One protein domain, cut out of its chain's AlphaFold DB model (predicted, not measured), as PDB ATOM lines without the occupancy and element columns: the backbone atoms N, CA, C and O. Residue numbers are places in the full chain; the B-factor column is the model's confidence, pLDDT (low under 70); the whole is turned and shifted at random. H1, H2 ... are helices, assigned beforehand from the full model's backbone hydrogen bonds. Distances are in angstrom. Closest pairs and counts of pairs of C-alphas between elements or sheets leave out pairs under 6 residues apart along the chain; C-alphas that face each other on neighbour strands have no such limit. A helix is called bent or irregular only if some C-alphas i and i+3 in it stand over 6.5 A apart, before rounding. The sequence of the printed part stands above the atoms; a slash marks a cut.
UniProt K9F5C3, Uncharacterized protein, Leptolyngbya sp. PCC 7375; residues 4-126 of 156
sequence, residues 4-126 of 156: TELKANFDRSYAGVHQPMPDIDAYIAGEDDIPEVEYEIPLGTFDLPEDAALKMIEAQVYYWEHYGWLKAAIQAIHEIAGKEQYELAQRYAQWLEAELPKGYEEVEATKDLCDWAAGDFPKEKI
ATOM      1  N   THR A   4      -2.891  28.624  57.213       95.38
ATOM      2  CA  THR A   4      -1.985  29.433  56.387       95.38
ATOM      3  C   THR A   4      -1.741  30.816  56.987       95.38
ATOM      4  O   THR A   4      -0.599  31.258  57.050       95.38
ATOM      5  N   GLU A   5      -2.793  31.489  57.461       94.00
ATOM      6  CA  GLU A   5      -2.668  32.799  58.115       94.00
ATOM      7  C   GLU A   5      -1.862  32.711  59.414       94.00
ATOM      8  O   GLU A   5      -1.059  33.595  59.697       94.00
ATOM      9  N   LEU A   6      -2.043  31.632  60.178       94.31
ATOM     10  CA  LEU A   6      -1.294  31.390  61.408       94.31
ATOM     11  C   LEU A   6       0.199  31.160  61.139       94.31
ATOM     12  O   LEU A   6       1.031  31.776  61.799       94.31
ATOM     13  N   LYS A   7       0.542  30.339  60.137       95.62
ATOM     14  CA  LYS A   7       1.939  30.132  59.720       95.62
ATOM     15  C   LYS A   7       2.580  31.430  59.227       95.62
ATOM     16  O   LYS A   7       3.671  31.767  59.667       95.62
ATOM     17  N   ALA A   8       1.868  32.207  58.408       92.50
ATOM     18  CA  ALA A   8       2.361  33.495  57.920       92.50
ATOM     19  C   ALA A   8       2.534  34.536  59.043       92.50
ATOM     20  O   ALA A   8       3.420  35.390  58.971       92.50
ATOM     21  N   ASN A   9       1.687  34.491  60.077       91.44
ATOM     22  CA  ASN A   9       1.863  35.310  61.274       91.44
ATOM     23  C   ASN A   9       3.130  34.897  62.026       91.44
ATOM     24  O   ASN A   9       3.951  35.749  62.348       91.44
ATOM     25  N   PHE A  10       3.322  33.591  62.228       93.62
ATOM     26  CA  PHE A  10       4.512  33.063  62.880       93.62
ATOM     27  C   PHE A  10       5.801  33.423  62.129       93.62
ATOM     28  O   PHE A  10       6.734  33.912  62.757       93.62
ATOM     29  N   ASP A  11       5.843  33.269  60.802       92.12
ATOM     30  CA  ASP A  11       7.004  33.648  59.982       92.12
ATOM     31  C   ASP A  11       7.375  35.124  60.183       92.12
ATOM     32  O   ASP A  11       8.545  35.474  60.346       92.12
ATOM     33  N   ARG A  12       6.367  36.004  60.227       89.75
ATOM     34  CA  ARG A  12       6.559  37.440  60.458       89.75
ATOM     35  C   ARG A  12       7.088  37.719  61.863       89.75
ATOM     36  O   ARG A  12       8.052  38.471  61.993       89.75
ATOM     37  N   SER A  13       6.490  37.095  62.881       88.56
ATOM     38  CA  SER A  13       6.925  37.181  64.280       88.56
ATOM     39  C   SER A  13       8.367  36.709  64.455       88.56
ATOM     40  O   SER A  13       9.189  37.376  65.082       88.56
ATOM     41  N   TYR A  14       8.709  35.572  63.853       89.31
ATOM     42  CA  TYR A  14      10.042  34.999  63.936       89.31
ATOM     43  C   TYR A  14      11.083  35.876  63.240       89.31
ATOM     44  O   TYR A  14      12.126  36.167  63.834       89.31
ATOM     45  N   ALA A  15      10.778  36.344  62.026       86.31
ATOM     46  CA  ALA A  15      11.658  37.209  61.255       86.31
ATOM     47  C   ALA A  15      11.944  38.530  61.973       86.31
ATOM     48  O   ALA A  15      13.090  38.953  61.973       86.31
ATOM     49  N   GLY A  16      10.954  39.167  62.610       80.81
ATOM     50  CA  GLY A  16      11.180  40.439  63.308       80.81
ATOM     51  C   GLY A  16      12.059  40.327  64.559       80.81
ATOM     52  O   GLY A  16      12.784  41.269  64.858       80.81
ATOM     53  N   VAL A  17      12.066  39.180  65.251       80.00
ATOM     54  CA  VAL A  17      12.974  38.943  66.394       80.00
ATOM     55  C   VAL A  17      14.367  38.494  65.949       80.00
ATOM     56  O   VAL A  17      15.354  38.815  66.603       80.00
ATOM     57  N   HIS A  18      14.462  37.758  64.840       76.00
ATOM     58  CA  HIS A  18      15.717  37.178  64.346       76.00
ATOM     59  C   HIS A  18      16.278  37.929  63.131       76.00
ATOM     60  O   HIS A  18      17.021  37.342  62.341       76.00
ATOM     61  N   GLN A  19      15.935  39.212  62.962       66.38
ATOM     62  CA  GLN A  19      16.598  40.026  61.948       66.38
ATOM     63  C   GLN A  19      18.100  40.060  62.249       66.38
ATOM     64  O   GLN A  19      18.483  40.197  63.416       66.38
ATOM     65  N   PRO A  20      18.964  39.919  61.229       56.94
ATOM     66  CA  PRO A  20      20.382  40.154  61.422       56.94
ATOM     67  C   PRO A  20      20.542  41.560  61.999       56.94
ATOM     68  O   PRO A  20      20.037  42.527  61.424       56.94
ATOM     69  N   MET A  21      21.200  41.663  63.158       55.59
ATOM     70  CA  MET A  21      21.585  42.976  63.659       55.59
ATOM     71  C   MET A  21      22.435  43.657  62.582       55.59
ATOM     72  O   MET A  21      23.249  42.980  61.942       55.59
ATOM     73  N   PRO A  22      22.243  44.968  62.365       56.88
ATOM     74  CA  PRO A  22      23.137  45.722  61.504       56.88
ATOM     75  C   PRO A  22      24.567  45.556  62.024       56.88
ATOM     76  O   PRO A  22      24.765  45.330  63.219       56.88
ATOM     77  N   ASP A  23      25.546  45.615  61.122       59.31
ATOM     78  CA  ASP A  23      26.956  45.466  61.471       59.31
ATOM     79  C   ASP A  23      27.346  46.550  62.490       59.31
ATOM     80  O   ASP A  23      27.544  47.720  62.161       59.31
ATOM     81  N   ILE A  24      27.375  46.150  63.763       56.41
ATOM     82  CA  ILE A  24      27.681  47.027  64.892       56.41
ATOM     83  C   ILE A  24      29.104  47.569  64.741       56.41
ATOM     84  O   ILE A  24      29.357  48.703  65.144       56.41
ATOM     85  N   ASP A  25      30.011  46.811  64.119       53.53
ATOM     86  CA  ASP A  25      31.386  47.245  63.902       53.53
ATOM     87  C   ASP A  25      31.443  48.360  62.849       53.53
ATOM     88  O   ASP A  25      32.161  49.339  63.054       53.53
ATOM     89  N   ALA A  26      30.616  48.297  61.799       57.72
ATOM     90  CA  ALA A  26      30.453  49.408  60.856       57.72
ATOM     91  C   ALA A  26      29.877  50.658  61.551       57.72
ATOM     92  O   ALA A  26      30.413  51.757  61.397       57.72
ATOM     93  N   TYR A  27      28.849  50.489  62.397       53.38
ATOM     94  CA  TYR A  27      28.226  51.584  63.162       53.38
ATOM     95  C   TYR A  27      29.185  52.251  64.157       53.38
ATOM     96  O   TYR A  27      29.153  53.467  64.342       53.38
ATOM     97  N   ILE A  28      30.074  51.475  64.780       57.66
ATOM     98  CA  ILE A  28      31.105  51.984  65.694       57.66
ATOM     99  C   ILE A  28      32.269  52.634  64.926       57.66
ATOM    100  O   ILE A  28      32.866  53.588  65.428       57.66
ATOM    101  N   ALA A  29      32.587  52.153  63.721       62.59
ATOM    102  CA  ALA A  29      33.663  52.685  62.884       62.59
ATOM    103  C   ALA A  29      33.342  54.048  62.242       62.59
ATOM    104  O   ALA A  29      34.262  54.720  61.776       62.59
ATOM    105  N   GLY A  30      32.075  54.484  62.263       53.16
ATOM    106  CA  GLY A  30      31.661  55.796  61.757       53.16
ATOM    107  C   GLY A  30      31.759  55.918  60.237       53.16
ATOM    108  O   GLY A  30      32.051  56.999  59.731       53.16
ATOM    109  N   GLU A  31      31.572  54.816  59.508       58.19
ATOM    110  CA  GLU A  31      31.498  54.858  58.049       58.19
ATOM    111  C   GLU A  31      30.191  55.558  57.631       58.19
ATOM    112  O   GLU A  31      29.097  55.093  57.944       58.19
ATOM    113  N   ASP A  32      30.303  56.696  56.935       55.66
ATOM    114  CA  ASP A  32      29.177  57.575  56.551       55.66
ATOM    115  C   ASP A  32      28.163  56.924  55.576       55.66
ATOM    116  O   ASP A  32      27.122  57.510  55.286       55.66
ATOM    117  N   ASP A  33      28.448  55.717  55.072       56.78
ATOM    118  CA  ASP A  33      27.625  54.983  54.096       56.78
ATOM    119  C   ASP A  33      26.690  53.936  54.734       56.78
ATOM    120  O   ASP A  33      26.076  53.134  54.022       56.78
ATOM    121  N   ILE A  34      26.546  53.910  56.065       53.19
ATOM    122  CA  ILE A  34      25.552  53.038  56.706       53.19
ATOM    123  C   ILE A  34      24.164  53.569  56.339       53.19
ATOM    124  O   ILE A  34      23.820  54.683  56.742       53.19
ATOM    125  N   PRO A  35      23.341  52.810  55.590       54.66
ATOM    126  CA  PRO A  35      21.989  53.246  55.296       54.66
ATOM    127  C   PRO A  35      21.261  53.482  56.621       54.66
ATOM    128  O   PRO A  35      21.280  52.610  57.491       54.66
ATOM    129  N   GLU A  36      20.626  54.647  56.777       49.59
ATOM    130  CA  GLU A  36      19.681  54.899  57.866       49.59
ATOM    131  C   GLU A  36      18.538  53.891  57.726       49.59
ATOM    132  O   GLU A  36      17.556  54.102  57.014       49.59
ATOM    133  N   VAL A  37      18.696  52.727  58.352       50.88
ATOM    134  CA  VAL A  37      17.606  51.775  58.492       50.88
ATOM    135  C   VAL A  37      16.728  52.344  59.592       50.88
ATOM    136  O   VAL A  37      16.975  52.133  60.780       50.88
ATOM    137  N   GLU A  38      15.716  53.116  59.199       48.81
ATOM    138  CA  GLU A  38      14.583  53.397  60.069       48.81
ATOM    139  C   GLU A  38      13.926  52.054  60.392       48.81
ATOM    140  O   GLU A  38      13.103  51.523  59.643       48.81
ATOM    141  N   TYR A  39      14.341  51.450  61.504       48.34
ATOM    142  CA  TYR A  39      13.613  50.342  62.091       48.34
ATOM    143  C   TYR A  39      12.300  50.919  62.611       48.34
ATOM    144  O   TYR A  39      12.200  51.342  63.764       48.34
ATOM    145  N   GLU A  40      11.276  50.935  61.761       46.09
ATOM    146  CA  GLU A  40       9.894  51.001  62.216       46.09
ATOM    147  C   GLU A  40       9.613  49.706  62.983       46.09
ATOM    148  O   GLU A  40       9.018  48.763  62.467       46.09
ATOM    149  N   ILE A  41      10.094  49.622  64.226       46.28
ATOM    150  CA  ILE A  41       9.630  48.619  65.175       46.28
ATOM    151  C   ILE A  41       8.182  49.018  65.445       46.28
ATOM    152  O   ILE A  41       7.963  50.056  66.077       46.28
ATOM    153  N   PRO A  42       7.173  48.270  64.960       47.25
ATOM    154  CA  PRO A  42       5.791  48.668  65.136       47.25
ATOM    155  C   PRO A  42       5.471  48.529  66.625       47.25
ATOM    156  O   PRO A  42       5.170  47.441  67.118       47.25
ATOM    157  N   LEU A  43       5.569  49.634  67.361       46.50
ATOM    158  CA  LEU A  43       5.155  49.753  68.753       46.50
ATOM    159  C   LEU A  43       3.625  49.627  68.796       46.50
ATOM    160  O   LEU A  43       2.908  50.623  68.830       46.50
ATOM    161  N   GLY A  44       3.106  48.398  68.732       46.66
ATOM    162  CA  GLY A  44       1.682  48.167  68.964       46.66
ATOM    163  C   GLY A  44       1.073  46.822  68.575       46.66
ATOM    164  O   GLY A  44      -0.010  46.538  69.068       46.66
ATOM    165  N   THR A  45       1.677  45.987  67.723       54.94
ATOM    166  CA  THR A  45       0.980  44.767  67.229       54.94
ATOM    167  C   THR A  45       1.903  43.621  66.812       54.94
ATOM    168  O   THR A  45       1.499  42.740  66.055       54.94
ATOM    169  N   PHE A  46       3.154  43.616  67.271       63.47
ATOM    170  CA  PHE A  46       4.055  42.512  66.971       63.47
ATOM    171  C   PHE A  46       3.849  41.396  68.000       63.47
ATOM    172  O   PHE A  46       4.240  41.549  69.154       63.47
ATOM    173  N   ASP A  47       3.202  40.300  67.595       76.88
ATOM    174  CA  ASP A  47       3.197  39.072  68.395       76.88
ATOM    175  C   ASP A  47       4.646  38.591  68.524       76.88
ATOM    176  O   ASP A  47       5.335  38.445  67.506       76.88
ATOM    177  N   LEU A  48       5.100  38.297  69.742       88.12
ATOM    178  CA  LEU A  48       6.347  37.558  69.897       88.12
ATOM    179  C   LEU A  48       6.188  36.160  69.266       88.12
ATOM    180  O   LEU A  48       5.064  35.658  69.142       88.12
ATOM    181  N   PRO A  49       7.278  35.506  68.830       92.44
ATOM    182  CA  PRO A  49       7.204  34.168  68.248       92.44
ATOM    183  C   PRO A  49       6.433  33.170  69.124       92.44
ATOM    184  O   PRO A  49       5.656  32.377  68.600       92.44
ATOM    185  N   GLU A  50       6.605  33.227  70.442       94.00
ATOM    186  CA  GLU A  50       5.884  32.428  71.433       94.00
ATOM    187  C   GLU A  50       4.376  32.732  71.466       94.00
ATOM    188  O   GLU A  50       3.575  31.799  71.517       94.00
ATOM    189  N   ASP A  51       3.960  33.994  71.324       94.12
ATOM    190  CA  ASP A  51       2.542  34.370  71.239       94.12
ATOM    191  C   ASP A  51       1.904  33.838  69.948       94.12
ATOM    192  O   ASP A  51       0.786  33.312  69.947       94.12
ATOM    193  N   ALA A  52       2.624  33.941  68.827       93.75
ATOM    194  CA  ALA A  52       2.178  33.399  67.548       93.75
ATOM    195  C   ALA A  52       2.121  31.861  67.574       93.75
ATOM    196  O   ALA A  52       1.149  31.272  67.092       93.75
ATOM    197  N   ALA A  53       3.118  31.206  68.179       95.44
ATOM    198  CA  ALA A  53       3.138  29.758  68.368       95.44
ATOM    199  C   ALA A  53       1.993  29.293  69.273       95.44
ATOM    200  O   ALA A  53       1.358  28.282  68.976       95.44
ATOM    201  N   LEU A  54       1.660  30.045  70.325       96.25
ATOM    202  CA  LEU A  54       0.529  29.733  71.191       96.25
ATOM    203  C   LEU A  54      -0.794  29.721  70.418       96.25
ATOM    204  O   LEU A  54      -1.543  28.751  70.513       96.25
ATOM    205  N   LYS A  55      -1.051  30.735  69.580       96.06
ATOM    206  CA  LYS A  55      -2.250  30.773  68.716       96.06
ATOM    207  C   LYS A  55      -2.323  29.565  67.776       96.06
ATOM    208  O   LYS A  55      -3.412  29.089  67.455       96.06
ATOM    209  N   MET A  56      -1.173  29.058  67.328       96.50
ATOM    210  CA  MET A  56      -1.092  27.840  66.519       96.50
ATOM    211  C   MET A  56      -1.421  26.587  67.330       96.50
ATOM    212  O   MET A  56      -2.207  25.772  66.855       96.50
ATOM    213  N   ILE A  57      -0.891  26.454  68.549       96.06
ATOM    214  CA  ILE A  57      -1.204  25.344  69.465       96.06
ATOM    215  C   ILE A  57      -2.700  25.331  69.809       96.06
ATOM    216  O   ILE A  57      -3.343  24.286  69.740       96.06
ATOM    217  N   GLU A  58      -3.281  26.493  70.116       95.75
ATOM    218  CA  GLU A  58      -4.713  26.655  70.402       95.75
ATOM    219  C   GLU A  58      -5.598  26.221  69.228       95.75
ATOM    220  O   GLU A  58      -6.654  25.616  69.424       95.75
ATOM    221  N   ALA A  59      -5.145  26.498  68.004       96.31
ATOM    222  CA  ALA A  59      -5.793  26.073  66.769       96.31
ATOM    223  C   ALA A  59      -5.389  24.659  66.310       96.31
ATOM    224  O   ALA A  59      -5.867  24.211  65.267       96.31
ATOM    225  N   GLN A  60      -4.522  23.970  67.060       95.69
ATOM    226  CA  GLN A  60      -3.957  22.660  66.732       95.69
ATOM    227  C   GLN A  60      -3.282  22.606  65.347       95.69
ATOM    228  O   GLN A  60      -3.495  21.690  64.554       95.69
ATOM    229  N   VAL A  61      -2.455  23.608  65.047       96.19
ATOM    230  CA  VAL A  61      -1.681  23.725  63.803       96.19
ATOM    231  C   VAL A  61      -0.194  23.550  64.098       96.19
ATOM    232  O   VAL A  61       0.378  24.313  64.872       96.19
ATOM    233  N   TYR A  62       0.456  22.590  63.435       93.56
ATOM    234  CA  TYR A  62       1.907  22.396  63.514       93.56
ATOM    235  C   TYR A  62       2.668  23.102  62.382       93.56
ATOM    236  O   TYR A  62       2.113  23.385  61.310       93.56
ATOM    237  N   TYR A  63       3.968  23.338  62.586       94.31
ATOM    238  CA  TYR A  63       4.856  23.906  61.564       94.31
ATOM    239  C   TYR A  63       6.288  23.364  61.660       94.31
ATOM    240  O   TYR A  63       7.246  24.090  61.912       94.31
ATOM    241  N   TRP A  64       6.421  22.054  61.449       89.44
ATOM    242  CA  TRP A  64       7.687  21.323  61.553       89.44
ATOM    243  C   TRP A  64       8.752  21.784  60.560       89.44
ATOM    244  O   TRP A  64       9.942  21.646  60.824       89.44
ATOM    245  N   GLU A  65       8.336  22.353  59.428       88.94
ATOM    246  CA  GLU A  65       9.245  22.885  58.416       88.94
ATOM    247  C   GLU A  65       9.983  24.148  58.889       88.94
ATOM    248  O   GLU A  65      10.998  24.522  58.302       88.94
ATOM    249  N   HIS A  66       9.507  24.797  59.956       90.44
ATOM    250  CA  HIS A  66      10.103  26.010  60.487       90.44
ATOM    251  C   HIS A  66      10.939  25.722  61.744       90.44
ATOM    252  O   HIS A  66      10.409  25.502  62.834       90.44
ATOM    253  N   TYR A  67      12.266  25.836  61.624       81.88
ATOM    254  CA  TYR A  67      13.242  25.525  62.685       81.88
ATOM    255  C   TYR A  67      12.936  26.178  64.047       81.88
ATOM    256  O   TYR A  67      13.069  25.557  65.097       81.88
ATOM    257  N   GLY A  68      12.493  27.435  64.038       88.69
ATOM    258  CA  GLY A  68      12.182  28.180  65.259       88.69
ATOM    259  C   GLY A  68      10.864  27.825  65.953       88.69
ATOM    260  O   GLY A  68      10.665  28.233  67.097       88.69
ATOM    261  N   TRP A  69       9.958  27.100  65.291       93.19
ATOM    262  CA  TRP A  69       8.578  26.955  65.760       93.19
ATOM    263  C   TRP A  69       8.467  26.098  67.016       93.19
ATOM    264  O   TRP A  69       7.875  26.537  67.998       93.19
ATOM    265  N   LEU A  70       9.108  24.926  67.039       91.50
ATOM    266  CA  LEU A  70       9.076  24.039  68.205       91.50
ATOM    267  C   LEU A  70       9.647  24.725  69.456       91.50
ATOM    268  O   LEU A  70       9.081  24.616  70.540       91.50
ATOM    269  N   LYS A  71      10.729  25.496  69.305       90.94
ATOM    270  CA  LYS A  71      11.317  26.258  70.415       90.94
ATOM    271  C   LYS A  71      10.350  27.321  70.946       90.94
ATOM    272  O   LYS A  71      10.199  27.446  72.158       90.94
ATOM    273  N   ALA A  72       9.689  28.061  70.055       93.38
ATOM    274  CA  ALA A  72       8.685  29.054  70.434       93.38
ATOM    275  C   ALA A  72       7.457  28.407  71.100       93.38
ATOM    276  O   ALA A  72       6.943  28.933  72.083       93.38
ATOM    277  N   ALA A  73       7.030  27.235  70.624       94.19
ATOM    278  CA  ALA A  73       5.944  26.460  71.213       94.19
ATOM    279  C   ALA A  73       6.274  25.986  72.641       94.19
ATOM    280  O   ALA A  73       5.475  26.176  73.557       94.19
ATOM    281  N   ILE A  74       7.473  25.431  72.854       92.50
ATOM    282  CA  ILE A  74       7.954  25.025  74.184       92.50
ATOM    283  C   ILE A  74       8.024  26.238  75.121       92.50
ATOM    284  O   ILE A  74       7.558  26.159  76.258       92.50
ATOM    285  N   GLN A  75       8.543  27.374  74.645       92.31
ATOM    286  CA  GLN A  75       8.596  28.614  75.422       92.31
ATOM    287  C   GLN A  75       7.192  29.107  75.814       92.31
ATOM    288  O   GLN A  75       6.966  29.431  76.978       92.31
ATOM    289  N   ALA A  76       6.230  29.091  74.889       94.44
ATOM    290  CA  ALA A  76       4.847  29.474  75.173       94.44
ATOM    291  C   ALA A  76       4.209  28.590  76.260       94.44
ATOM    292  O   ALA A  76       3.564  29.088  77.186       94.44
ATOM    293  N   ILE A  77       4.426  27.272  76.191       94.81
ATOM    294  CA  ILE A  77       3.949  26.322  77.209       94.81
ATOM    295  C   ILE A  77       4.625  26.597  78.559       94.81
ATOM    296  O   ILE A  77       3.953  26.618  79.595       94.81
ATOM    297  N   HIS A  78       5.933  26.865  78.554       91.38
ATOM    298  CA  HIS A  78       6.683  27.217  79.755       91.38
ATOM    299  C   HIS A  78       6.139  28.493  80.419       91.38
ATOM    300  O   HIS A  78       6.018  28.545  81.641       91.38
ATOM    301  N   GLU A  79       5.741  29.505  79.648       91.44
ATOM    302  CA  GLU A  79       5.145  30.735  80.182       91.44
ATOM    303  C   GLU A  79       3.753  30.530  80.782       91.44
ATOM    304  O   GLU A  79       3.410  31.153  81.790       91.44
ATOM    305  N   ILE A  80       2.952  29.629  80.210       94.19
ATOM    306  CA  ILE A  80       1.659  29.225  80.778       94.19
ATOM    307  C   ILE A  80       1.874  28.496  82.108       94.19
ATOM    308  O   ILE A  80       1.220  28.824  83.102       94.19
ATOM    309  N   ALA A  81       2.833  27.566  82.162       91.88
ATOM    310  CA  ALA A  81       3.233  26.910  83.407       91.88
ATOM    311  C   ALA A  81       3.786  27.922  84.427       91.88
ATOM    312  O   ALA A  81       3.480  27.835  85.615       91.88
ATOM    313  N   GLY A  82       4.518  28.936  83.955       88.62
ATOM    314  CA  GLY A  82       4.980  30.087  84.729       88.62
ATOM    315  C   GLY A  82       3.845  30.878  85.379       88.62
ATOM    316  O   GLY A  82       3.994  31.365  86.491       88.62
ATOM    317  N   LYS A  83       2.668  30.936  84.753       89.75
ATOM    318  CA  LYS A  83       1.442  31.530  85.324       89.75
ATOM    319  C   LYS A  83       0.659  30.550  86.212       89.75
ATOM    320  O   LYS A  83      -0.504  30.799  86.511       89.75
ATOM    321  N   GLU A  84       1.280  29.434  86.595       90.31
ATOM    322  CA  GLU A  84       0.711  28.343  87.396       90.31
ATOM    323  C   GLU A  84      -0.503  27.646  86.748       90.31
ATOM    324  O   GLU A  84      -1.246  26.919  87.406       90.31
ATOM    325  N   GLN A  85      -0.687  27.797  85.431       94.00
ATOM    326  CA  GLN A  85      -1.769  27.162  84.669       94.00
ATOM    327  C   GLN A  85      -1.360  25.761  84.187       94.00
ATOM    328  O   GLN A  85      -1.364  25.460  82.994       94.00
ATOM    329  N   TYR A  86      -0.976  24.892  85.127       93.25
ATOM    330  CA  TYR A  86      -0.352  23.597  84.827       93.25
ATOM    331  C   TYR A  86      -1.238  22.647  84.015       93.25
ATOM    332  O   TYR A  86      -0.733  21.963  83.135       93.25
ATOM    333  N   GLU A  87      -2.549  22.617  84.266       95.38
ATOM    334  CA  GLU A  87      -3.474  21.766  83.499       95.38
ATOM    335  C   GLU A  87      -3.538  22.184  82.025       95.38
ATOM    336  O   GLU A  87      -3.552  21.342  81.126       95.38
ATOM    337  N   LEU A  88      -3.535  23.497  81.764       96.25
ATOM    338  CA  LEU A  88      -3.542  24.033  80.407       96.25
ATOM    339  C   LEU A  88      -2.203  23.774  79.710       96.25
ATOM    340  O   LEU A  88      -2.185  23.297  78.577       96.25
ATOM    341  N   ALA A  89      -1.094  24.028  80.413       95.69
ATOM    342  CA  ALA A  89       0.248  23.732  79.919       95.69
ATOM    343  C   ALA A  89       0.403  22.242  79.576       95.69
ATOM    344  O   ALA A  89       0.896  21.916  78.500       95.69
ATOM    345  N   GLN A  90      -0.084  21.343  80.441       97.06
ATOM    346  CA  GLN A  90      -0.060  19.900  80.203       97.06
ATOM    347  C   GLN A  90      -0.847  19.530  78.949       97.06
ATOM    348  O   GLN A  90      -0.352  18.787  78.107       97.06
ATOM    349  N   ARG A  91      -2.064  20.061  78.799       97.12
ATOM    350  CA  ARG A  91      -2.911  19.776  77.636       97.12
ATOM    351  C   ARG A  91      -2.234  20.184  76.325       97.12
ATOM    352  O   ARG A  91      -2.327  19.461  75.336       97.12
ATOM    353  N   TYR A  92      -1.572  21.336  76.313       96.94
ATOM    354  CA  TYR A  92      -0.823  21.804  75.150       96.94
ATOM    355  C   TYR A  92       0.432  20.971  74.893       96.94
ATOM    356  O   TYR A  92       0.691  20.622  73.742       96.94
ATOM    357  N   ALA A  93       1.155  20.583  75.946       95.56
ATOM    358  CA  ALA A  93       2.306  19.694  75.837       95.56
ATOM    359  C   ALA A  93       1.924  18.321  75.267       95.56
ATOM    360  O   ALA A  93       2.570  17.854  74.338       95.56
ATOM    361  N   GLN A  94       0.829  17.721  75.745       95.69
ATOM    362  CA  GLN A  94       0.320  16.432  75.259       95.69
ATOM    363  C   GLN A  94      -0.062  16.464  73.783       95.69
ATOM    364  O   GLN A  94       0.242  15.534  73.042       95.69
ATOM    365  N   TRP A  95      -0.743  17.528  73.349       95.62
ATOM    366  CA  TRP A  95      -1.075  17.679  71.936       95.62
ATOM    367  C   TRP A  95       0.193  17.804  71.083       95.62
ATOM    368  O   TRP A  95       0.310  17.129  70.065       95.62
ATOM    369  N   LEU A  96       1.151  18.627  71.517       93.81
ATOM    370  CA  LEU A  96       2.384  18.843  70.768       93.81
ATOM    371  C   LEU A  96       3.238  17.572  70.706       93.81
ATOM    372  O   LEU A  96       3.732  17.246  69.632       93.81
ATOM    373  N   GLU A  97       3.365  16.844  71.819       92.75
ATOM    374  CA  GLU A  97       4.065  15.557  71.893       92.75
ATOM    375  C   GLU A  97       3.460  14.530  70.929       92.75
ATOM    376  O   GLU A  97       4.190  13.880  70.185       92.75
ATOM    377  N   ALA A  98       2.129  14.420  70.885       92.31
ATOM    378  CA  ALA A  98       1.441  13.475  70.006       92.31
ATOM    379  C   ALA A  98       1.671  13.751  68.507       92.31
ATOM    380  O   ALA A  98       1.605  12.827  67.695       92.31
ATOM    381  N   GLU A  99       1.946  15.005  68.144       92.06
ATOM    382  CA  GLU A  99       2.208  15.433  66.767       92.06
ATOM    383  C   GLU A  99       3.707  15.450  66.413       92.06
ATOM    384  O   GLU A  99       4.055  15.720  65.258       92.06
ATOM    385  N   LEU A 100       4.607  15.177  67.370       88.44
ATOM    386  CA  LEU A 100       6.048  15.221  67.127       88.44
ATOM    387  C   LEU A 100       6.477  14.214  66.044       88.44
ATOM    388  O   LEU A 100       6.004  13.071  66.006       88.44
ATOM    389  N   PRO A 101       7.439  14.586  65.177       86.50
ATOM    390  CA  PRO A 101       8.039  13.649  64.238       86.50
ATOM    391  C   PRO A 101       8.687  12.454  64.947       86.50
ATOM    392  O   PRO A 101       9.240  12.571  66.040       86.50
ATOM    393  N   LYS A 102       8.689  11.292  64.286       86.25
ATOM    394  CA  LYS A 102       9.372  10.090  64.793       86.25
ATOM    395  C   LYS A 102      10.842  10.385  65.112       86.25
ATOM    396  O   LYS A 102      11.523  11.022  64.314       86.25
ATOM    397  N   GLY A 103      11.324   9.854  66.235       80.25
ATOM    398  CA  GLY A 103      12.696  10.061  66.712       80.25
ATOM    399  C   GLY A 103      12.871  11.276  67.626       80.25
ATOM    400  O   GLY A 103      13.991  11.540  68.050       80.25
ATOM    401  N   TYR A 104      11.792  11.996  67.970       81.06
ATOM    402  CA  TYR A 104      11.859  13.114  68.918       81.06
ATOM    403  C   TYR A 104      12.423  12.705  70.284       81.06
ATOM    404  O   TYR A 104      13.116  13.485  70.916       81.06
ATOM    405  N   GLU A 105      12.202  11.464  70.714       80.38
ATOM    406  CA  GLU A 105      12.701  10.928  71.986       80.38
ATOM    407  C   GLU A 105      14.235  11.018  72.126       80.38
ATOM    408  O   GLU A 105      14.752  11.066  73.240       80.38
ATOM    409  N   GLU A 106      14.972  11.070  71.010       83.31
ATOM    410  CA  GLU A 106      16.435  11.198  70.992       83.31
ATOM    411  C   GLU A 106      16.915  12.660  71.069       83.31
ATOM    412  O   GLU A 106      18.108  12.924  71.244       83.31
ATOM    413  N   VAL A 107      16.006  13.630  70.941       81.44
ATOM    414  CA  VAL A 107      16.315  15.061  70.929       81.44
ATOM    415  C   VAL A 107      16.187  15.621  72.343       81.44
ATOM    416  O   VAL A 107      15.097  15.750  72.890       81.44
ATOM    417  N   GLU A 108      17.306  16.037  72.941       81.44
ATOM    418  CA  GLU A 108      17.311  16.588  74.309       81.44
ATOM    419  C   GLU A 108      16.356  17.784  74.472       81.44
ATOM    420  O   GLU A 108      15.700  17.925  75.501       81.44
ATOM    421  N   ALA A 109      16.203  18.602  73.425       74.56
ATOM    422  CA  ALA A 109      15.322  19.767  73.435       74.56
ATOM    423  C   ALA A 109      13.826  19.433  73.600       74.56
ATOM    424  O   ALA A 109      13.060  20.319  73.964       74.56
ATOM    425  N   THR A 110      13.393  18.192  73.348       83.94
ATOM    426  CA  THR A 110      11.997  17.767  73.560       83.94
ATOM    427  C   THR A 110      11.780  17.074  74.897       83.94
ATOM    428  O   THR A 110      10.642  16.772  75.231       83.94
ATOM    429  N   LYS A 111      12.829  16.852  75.700       86.88
ATOM    430  CA  LYS A 111      12.704  16.164  76.990       86.88
ATOM    431  C   LYS A 111      11.752  16.881  77.947       86.88
ATOM    432  O   LYS A 111      10.826  16.261  78.456       86.88
ATOM    433  N   ASP A 112      11.945  18.188  78.121       87.62
ATOM    434  CA  ASP A 112      11.077  19.011  78.970       87.62
ATOM    435  C   ASP A 112       9.616  18.943  78.493       87.62
ATOM    436  O   ASP A 112       8.696  18.887  79.303       87.62
ATOM    437  N   LEU A 113       9.393  18.881  77.176       90.44
ATOM    438  CA  LEU A 113       8.057  18.750  76.599       90.44
ATOM    439  C   LEU A 113       7.403  17.406  76.963       90.44
ATOM    440  O   LEU A 113       6.230  17.399  77.334       90.44
ATOM    441  N   CYS A 114       8.149  16.297  76.902       91.25
ATOM    442  CA  CYS A 114       7.665  14.975  77.314       91.25
ATOM    443  C   CYS A 114       7.324  14.939  78.810       91.25
ATOM    444  O   CYS A 114       6.253  14.467  79.198       91.25
ATOM    445  N   ASP A 115       8.208  15.485  79.652       92.19
ATOM    446  CA  ASP A 115       7.998  15.560  81.101       92.19
ATOM    447  C   ASP A 115       6.716  16.361  81.410       92.19
ATOM    448  O   ASP A 115       5.849  15.925  82.174       92.19
ATOM    449  N   TRP A 116       6.510  17.493  80.730       93.62
ATOM    450  CA  TRP A 116       5.314  18.326  80.890       93.62
ATOM    451  C   TRP A 116       4.039  17.670  80.360       93.62
ATOM    452  O   TRP A 116       2.979  17.833  80.968       93.62
ATOM    453  N   ALA A 117       4.113  16.896  79.276       93.69
ATOM    454  CA  ALA A 117       2.980  16.130  78.762       93.69
ATOM    455  C   ALA A 117       2.537  15.034  79.753       93.69
ATOM    456  O   ALA A 117       1.335  14.833  79.989       93.69
ATOM    457  N   ALA A 118       3.499  14.410  80.439       94.12
ATOM    458  CA  ALA A 118       3.261  13.506  81.566       94.12
ATOM    459  C   ALA A 118       2.764  14.222  82.842       94.12
ATOM    460  O   ALA A 118       2.281  13.571  83.771       94.12
ATOM    461  N   GLY A 119       2.810  15.558  82.879       89.81
ATOM    462  CA  GLY A 119       2.388  16.382  84.015       89.81
ATOM    463  C   GLY A 119       3.485  16.634  85.052       89.81
ATOM    464  O   GLY A 119       3.199  17.185  86.121       89.81
ATOM    465  N   ASP A 120       4.727  16.259  84.748       92.75
ATOM    466  CA  ASP A 120       5.894  16.478  85.597       92.75
ATOM    467  C   ASP A 120       6.481  17.877  85.360       92.75
ATOM    468  O   ASP A 120       7.446  18.092  84.630       92.75
ATOM    469  N   PHE A 121       5.837  18.880  85.960       89.62
ATOM    470  CA  PHE A 121       6.331  20.255  85.937       89.62
ATOM    471  C   PHE A 121       7.266  20.523  87.121       89.62
ATOM    472  O   PHE A 121       6.938  20.157  88.256       89.62
ATOM    473  N   PRO A 122       8.351  21.302  86.938       87.00
ATOM    474  CA  PRO A 122       9.234  21.717  88.025       87.00
ATOM    475  C   PRO A 122       8.603  22.850  88.865       87.00
ATOM    476  O   PRO A 122       9.137  23.960  88.949       87.00
ATOM    477  N   LYS A 123       7.457  22.575  89.505       87.94
ATOM    478  CA  LYS A 123       6.599  23.557  90.201       87.94
ATOM    479  C   LYS A 123       7.369  24.401  91.213       87.94
ATOM    480  O   LYS A 123       7.259  25.621  91.206       87.94
ATOM    481  N   GLU A 124       8.218  23.785  92.036       85.12
ATOM    482  CA  GLU A 124       9.011  24.513  93.038       85.12
ATOM    483  C   GLU A 124       9.995  25.515  92.416       85.12
ATOM    484  O   GLU A 124      10.190  26.616  92.945       85.12
ATOM    485  N   LYS A 125      10.614  25.149  91.284       83.94
ATOM    486  CA  LYS A 125      11.537  26.018  90.546       83.94
ATOM    487  C   LYS A 125      10.779  27.197  89.938       83.94
ATOM    488  O   LYS A 125      11.228  28.331  90.100       83.94
ATOM    489  N   ILE A 126       9.623  26.935  89.325       84.62
ATOM    490  CA  ILE A 126       8.744  27.959  88.744       84.62
ATOM    491  C   ILE A 126       8.263  28.931  89.828       84.62
ATOM    492  O   ILE A 126       8.473  30.136  89.713       84.62
TER     493      ILE A 126
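What this domain is: This is residues 4 to 126 of the 156 residues of an uncharacterized protein of Leptolyngbya sp. PCC 7375 (UniProt K9F5C3). Two pairs of helices running opposite ways, H1 with H3 and the hairpin of H4 and H5, are set crosswise to each other and make a helical body, with H6 packed on H5 and the short H7 near one end of H4. From this body the chain swings out through H2 and folds back to H3 in a long loose excursion, whose residues 27 to 33 stick out and lengthen the outline. The printed part has 123 residues with seven named helices, H1 to H7 in order, and no named strand; its class is all helix. It is loose, with a radius of gyration of the C-alphas of 17.9 A, and elongated, spanning 57 by 34 by 31 A.

Where its parts are: H1 is residues 4 to 17, 20.4 A long, with C-alpha 4 at (-1.985, 29.433, 56.387). H2 is residues 24 to 29, with C-alpha 29 at (33.663, 52.685, 62.884). H3 is residues 49 to 58, 14.3 A long. H4 is residues 69 to 82, 19.6 A long, and H5 is residues 86 to 98, 18.0 A long. H6 is residues 108 to 117, 15.0 A long, and is irregular: C-alphas 109 and 112 are 7.0 A apart. H7 is residues 123 to 126, with C-alpha 126 at (8.744, 27.959, 88.744).

How they stand to each other: H1 and H3 touch at a shallow tilt of 21 degrees, opposite ways; their closest C-alphas are those of Ser 13 and Pro 49, 5.0 A apart. H3 touches H4 about perpendicular, at 83 degrees, the closest C-alphas being those of Glu 50 and Ala 72 at 4.5 A. H4 and H5 form a helical hairpin, a shallow tilt of 21 degrees, with the C-alphas of Ile 77 and Ala 89 closest at 5.3 A. With residues 92 to 96 alone H5 only just touches H3, with 3 pairs of C-alphas within 8 A, the closest being those of Ile 57 and Tyr 92 at 6.7 A. H5 and H6 touch at a steep tilt of 55 degrees, opposite ways, the closest C-alphas being those of Gln 94 and Ala 117 at 4.4 A. H4 and H7 are close but not clearly touching, with the C-alphas of Gly 82 and Ile 126 closest at 5.9 A. H2 touches no helix. Every O i to N i+4 pair is within hydrogen-bond range in H1, H2, H3, H4 and H5, against 4 of 6 in H6; H7 is too short for such a pair.

The domain as a whole: The two C-alphas farthest apart, those of Asp 32 and Ala 118, are 56.9 A apart. The printed part has no cut. The link from H2 to H3, residues 30 to 48, is long, and the links from H4 to H5 and from H6 to H7 are tight. Mean pLDDT of the printed part is 82.3, and residues 19 to 46 are under 70.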